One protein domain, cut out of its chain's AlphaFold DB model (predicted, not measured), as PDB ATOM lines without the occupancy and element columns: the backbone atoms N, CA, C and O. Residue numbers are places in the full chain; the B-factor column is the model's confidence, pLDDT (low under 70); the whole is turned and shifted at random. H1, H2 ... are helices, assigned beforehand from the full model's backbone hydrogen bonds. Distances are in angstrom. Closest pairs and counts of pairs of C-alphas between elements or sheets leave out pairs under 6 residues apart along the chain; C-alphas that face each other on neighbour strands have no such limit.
ATOM      1  N   THR A   2      64.170 175.509  85.902       73.69
ATOM      2  CA  THR A   2      62.746 175.811  86.103       73.69
ATOM      3  C   THR A   2      62.351 177.141  85.466       73.69
ATOM      4  O   THR A   2      61.243 177.262  84.962       73.69
ATOM      5  N   ASP A   3      63.271 178.114  85.433       84.00
ATOM      6  CA  ASP A   3      63.041 179.422  84.823       84.00
ATOM      7  C   ASP A   3      64.360 180.074  84.364       84.00
ATOM      8  O   ASP A   3      65.287 180.281  85.152       84.00
ATOM      9  N   PHE A   4      64.463 180.395  83.071       84.50
ATOM     10  CA  PHE A   4      65.661 181.020  82.498       84.50
ATOM     11  C   PHE A   4      65.742 182.527  82.774       84.50
ATOM     12  O   PHE A   4      66.833 183.096  82.714       84.50
ATOM     13  N   ALA A   5      64.621 183.182  83.092       85.69
ATOM     14  CA  ALA A   5      64.624 184.599  83.444       85.69
ATOM     15  C   ALA A   5      65.276 184.828  84.818       85.69
ATOM     16  O   ALA A   5      66.097 185.733  84.975       85.69
ATOM     17  N   SER A   6      64.983 183.957  85.782       88.38
ATOM     18  CA  SER A   6      65.596 183.936  87.112       88.38
ATOM     19  C   SER A   6      67.082 183.597  87.036       88.38
ATOM     20  O   SER A   6      67.892 184.268  87.673       88.38
ATOM     21  N   PHE A   7      67.451 182.623  86.191       87.81
ATOM     22  CA  PHE A   7      68.850 182.321  85.886       87.81
ATOM     23  C   PHE A   7      69.569 183.567  85.359       87.81
ATOM     24  O   PHE A   7      70.540 184.000  85.963       87.81
ATOM     25  N   ALA A   8      69.051 184.211  84.305       87.69
ATOM     26  CA  ALA A   8      69.646 185.426  83.744       87.69
ATOM     27  C   ALA A   8      69.873 186.507  84.819       87.69
ATOM     28  O   ALA A   8      70.967 187.066  84.923       87.69
ATOM     29  N   LYS A   9      68.873 186.727  85.684       86.56
ATOM     30  CA  LYS A   9      68.940 187.707  86.775       86.56
ATOM     31  C   LYS A   9      70.044 187.397  87.792       86.56
ATOM     32  O   LYS A   9      70.685 188.327  88.270       86.56
ATOM     33  N   GLN A  10      70.295 186.124  88.096       88.00
ATOM     34  CA  GLN A  10      71.369 185.710  89.006       88.00
ATOM     35  C   GLN A  10      72.765 186.044  88.457       88.00
ATOM     36  O   GLN A  10      73.660 186.365  89.231       88.00
ATOM     37  N   PHE A  11      72.936 186.023  87.133       83.69
ATOM     38  CA  PHE A  11      74.183 186.416  86.464       83.69
ATOM     39  C   PHE A  11      74.239 187.915  86.128       83.69
ATOM     40  O   PHE A  11      75.125 188.345  85.397       83.69
ATOM     41  N   GLY A  12      73.288 188.717  86.620       83.88
ATOM     42  CA  GLY A  12      73.243 190.156  86.354       83.88
ATOM     43  C   GLY A  12      72.884 190.517  84.909       83.88
ATOM     44  O   GLY A  12      73.096 191.652  84.491       83.88
ATOM     45  N   ILE A  13      72.332 189.576  84.134       86.38
ATOM     46  CA  ILE A  13      71.971 189.785  82.729       86.38
ATOM     47  C   ILE A  13      70.459 189.715  82.522       86.38
ATOM     48  O   ILE A  13      69.712 189.065  83.251       86.38
ATOM     49  N   ASN A  14      69.977 190.391  81.484       87.88
ATOM     50  CA  ASN A  14      68.568 190.323  81.119       87.88
ATOM     51  C   ASN A  14      68.278 189.028  80.343       87.88
ATOM     52  O   ASN A  14      69.077 188.585  79.517       87.88
ATOM     53  N   TYR A  15      67.083 188.466  80.518       88.31
ATOM     54  CA  TYR A  15      66.618 187.328  79.730       88.31
ATOM     55  C   TYR A  15      66.637 187.592  78.213       88.31
ATOM     56  O   TYR A  15      66.920 186.688  77.427       88.31
ATOM     57  N   LYS A  16      66.416 188.844  77.783       87.50
ATOM     58  CA  LYS A  16      66.563 189.250  76.373       87.50
ATOM     59  C   LYS A  16      67.978 189.009  75.840       87.50
ATOM     60  O   LYS A  16      68.131 188.494  74.738       87.50
ATOM     61  N   ILE A  17      68.991 189.349  76.636       87.88
ATOM     62  CA  ILE A  17      70.402 189.141  76.298       87.88
ATOM     63  C   ILE A  17      70.704 187.641  76.246       87.88
ATOM     64  O   ILE A  17      71.296 187.161  75.282       87.88
ATOM     65  N   LEU A  18      70.216 186.880  77.229       88.94
ATOM     66  CA  LEU A  18      70.396 185.429  77.259       88.94
ATOM     67  C   LEU A  18      69.845 184.759  75.984       88.94
ATOM     68  O   LEU A  18      70.520 183.921  75.392       88.94
ATOM     69  N   LYS A  19      68.661 185.173  75.510       89.12
ATOM     70  CA  LYS A  19      68.056 184.705  74.245       89.12
ATOM     71  C   LYS A  19      68.766 185.187  72.979       89.12
ATOM     72  O   LYS A  19      68.575 184.604  71.910       89.12
ATOM     73  N   LEU A  20      69.508 186.288  73.057       88.62
ATOM     74  CA  LEU A  20      70.283 186.790  71.928       88.62
ATOM     75  C   LEU A  20      71.475 185.871  71.659       88.62
ATOM     76  O   LEU A  20      71.686 185.494  70.511       88.62
ATOM     77  N   HIS A  21      72.161 185.449  72.722       87.62
ATOM     78  CA  HIS A  21      73.249 184.473  72.650       87.62
ATOM     79  C   HIS A  21      72.756 183.043  72.403       87.62
ATOM     80  O   HIS A  21      73.404 182.276  71.704       87.62
ATOM     81  N   ASN A  22      71.580 182.686  72.921       89.44
ATOM     82  CA  ASN A  22      71.039 181.333  72.836       89.44
ATOM     83  C   ASN A  22      69.750 181.334  71.997       89.44
ATOM     84  O   ASN A  22      68.650 181.368  72.557       89.44
ATOM     85  N   PRO A  23      69.840 181.315  70.653       88.19
ATOM     86  CA  PRO A  23      68.673 181.447  69.776       88.19
ATOM     87  C   PRO A  23      67.644 180.324  69.970       88.19
ATOM     88  O   PRO A  23      66.449 180.552  69.802       88.19
ATOM     89  N   TRP A  24      68.087 179.150  70.416       88.19
ATOM     90  CA  TRP A  24      67.241 178.001  70.746       88.19
ATOM     91  C   TRP A  24      66.340 178.216  71.982       88.19
ATOM     92  O   TRP A  24      65.404 177.452  72.184       88.19
ATOM     93  N   LEU A  25      66.567 179.269  72.783       87.44
ATOM     94  CA  LEU A  25      65.677 179.700  73.879       87.44
ATOM     95  C   LEU A  25      64.565 180.663  73.423       87.44
ATOM     96  O   LEU A  25      63.756 181.115  74.241       87.44
ATOM     97  N   ARG A  26      64.547 181.072  72.148       86.44
ATOM     98  CA  ARG A  26      63.491 181.957  71.623       86.44
ATOM     99  C   ARG A  26      62.187 181.208  71.410       86.44
ATOM    100  O   ARG A  26      61.123 181.785  71.627       86.44
ATOM    101  N   GLU A  27      62.293 179.951  71.008       86.94
ATOM    102  CA  GLU A  27      61.159 179.052  70.875       86.94
ATOM    103  C   GLU A  27      60.645 178.641  72.263       86.94
ATOM    104  O   GLU A  27      61.434 178.508  73.201       86.94
ATOM    105  N   PRO A  28      59.327 178.432  72.424       83.31
ATOM    106  CA  PRO A  28      58.761 177.998  73.699       83.31
ATOM    107  C   PRO A  28      59.254 176.603  74.104       83.31
ATOM    108  O   PRO A  28      59.343 176.311  75.293       83.31
ATOM    109  N   HIS A  29      59.596 175.752  73.130       82.88
ATOM    110  CA  HIS A  29      60.059 174.386  73.348       82.88
ATOM    111  C   HIS A  29      61.352 174.120  72.574       82.88
ATOM    112  O   HIS A  29      61.485 174.506  71.416       82.88
ATOM    113  N   LEU A  30      62.279 173.390  73.193       84.25
ATOM    114  CA  LEU A  30      63.534 172.992  72.564       84.25
ATOM    115  C   LEU A  30      63.346 171.692  71.768       84.25
ATOM    116  O   LEU A  30      63.264 170.606  72.345       84.25
ATOM    117  N   ASN A  31      63.301 171.779  70.436       81.50
ATOM    118  CA  ASN A  31      63.131 170.608  69.570       81.50
ATOM    119  C   ASN A  31      64.460 169.853  69.359       81.50
ATOM    120  O   ASN A  31      65.106 169.954  68.317       81.50
ATOM    121  N   ASN A  32      64.883 169.086  70.365       86.06
ATOM    122  CA  ASN A  32      66.162 168.370  70.359       86.06
ATOM    123  C   ASN A  32      66.045 166.887  69.955       86.06
ATOM    124  O   ASN A  32      66.419 165.989  70.713       86.06
ATOM    125  N   ARG A  33      65.549 166.604  68.744       84.56
ATOM    126  CA  ARG A  33      65.413 165.214  68.247       84.56
ATOM    127  C   ARG A  33      66.741 164.458  68.175       84.56
ATOM    128  O   ARG A  33      66.773 163.248  68.359       84.56
ATOM    129  N   SER A  34      67.839 165.168  67.929       87.56
ATOM    130  CA  SER A  34      69.175 164.578  67.785       87.56
ATOM    131  C   SER A  34      69.940 164.432  69.106       87.56
ATOM    132  O   SER A  34      71.088 164.002  69.071       87.56
ATOM    133  N   ARG A  35      69.349 164.793  70.259       86.44
ATOM    134  CA  ARG A  35      70.018 164.815  71.579       86.44
ATOM    135  C   ARG A  35      71.330 165.618  71.597       86.44
ATOM    136  O   ARG A  35      72.271 165.275  72.307       86.44
ATOM    137  N   LYS A  36      71.391 166.708  70.829       87.25
ATOM    138  CA  LYS A  36      72.518 167.646  70.843       87.25
ATOM    139  C   LYS A  36      72.608 168.333  72.202       87.25
ATOM    140  O   LYS A  36      71.592 168.683  72.800       87.25
ATOM    141  N   GLN A  37      73.826 168.521  72.687       87.50
ATOM    142  CA  GLN A  37      74.070 169.300  73.893       87.50
ATOM    143  C   GLN A  37      74.043 170.784  73.532       87.50
ATOM    144  O   GLN A  37      74.657 171.198  72.551       87.50
ATOM    145  N   TYR A  38      73.312 171.567  74.318       86.25
ATOM    146  CA  TYR A  38      73.259 173.015  74.182       86.25
ATOM    147  C   TYR A  38      74.011 173.633  75.347       86.25
ATOM    148  O   TYR A  38      73.736 173.323  76.507       86.25
ATOM    149  N   PHE A  39      74.957 174.502  75.024       87.00
ATOM    150  CA  PHE A  39      75.684 175.282  76.009       87.00
ATOM    151  C   PHE A  39      74.997 176.632  76.145       87.00
ATOM    152  O   PHE A  39      74.603 177.233  75.149       87.00
ATOM    153  N   ILE A  40      74.814 177.071  77.388       86.75
ATOM    154  CA  ILE A  40      74.295 178.402  77.674       86.75
ATOM    155  C   ILE A  40      75.478 179.353  77.644       86.75
ATOM    156  O   ILE A  40      76.324 179.324  78.536       86.75
ATOM    157  N   GLU A  41      75.533 180.188  76.616       84.62
ATOM    158  CA  GLU A  41      76.559 181.218  76.527       84.62
ATOM    159  C   GLU A  41      76.145 182.434  77.355       84.62
ATOM    160  O   GLU A  41      75.059 182.997  77.170       84.62
ATOM    161  N   LEU A  42      77.017 182.812  78.289       83.50
ATOM    162  CA  LEU A  42      76.896 184.027  79.083       83.50
ATOM    163  C   LEU A  42      77.787 185.114  78.468       83.50
ATOM    164  O   LEU A  42      78.939 184.835  78.122       83.50
ATOM    165  N   PRO A  43      77.291 186.351  78.327       82.75
ATOM    166  CA  PRO A  43      78.120 187.459  77.886       82.75
ATOM    167  C   PRO A  43      79.175 187.791  78.946       82.75
ATOM    168  O   PRO A  43      78.939 187.642  80.145       82.75
TER     169      PRO A  43
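Overview. This is residues 2 to 43 of the 52 residues of the protein "Lytic transglycosylase domain-containing protein" of Flavobacteriaceae bacterium (UniProt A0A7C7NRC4). What is the shape? There is little regular structure: two short helices, H1 and H2, meet at about a right angle, and an open loop, residues 22 to 43, runs away from them to Ser 34 and folds back. What are the figures? The printed part has 42 residues, 14 of them in named elements, H1 then H2, class all helix, with no named strand. It is only just compact, close to loose, with radius of gyration of the C-alphas 10.7 A, and elongated, 32 by 18 by 15 A.

Arrangement. How does H1, residues 4 to 10, stand to H2, residues 15 to 21? They touch, about perpendicular at 78 degrees; the closest C-alphas, of Ala 5 and Tyr 15, are 5.0 A apart. And their backbones? Every O i to N i+4 pair is within hydrogen-bond range in both.

Along the chain. Where does H1 begin? C-alpha 4 is at (65.661, 181.020, 82.498), and H1 is 9.8 A long from first to last C-alpha. Where does H2 end? C-alpha 21 is at (73.249, 184.473, 72.650), and H2 is 10.1 A long.

Size, cuts and confidence. How large is it? The two C-alphas farthest apart, of Gly 12 and Ser 34, are 31.9 A apart. Are there cuts or weak places? The printed part has no cut, the link from H1 to H2 is tight, and no printed residue is under 70 in pLDDT.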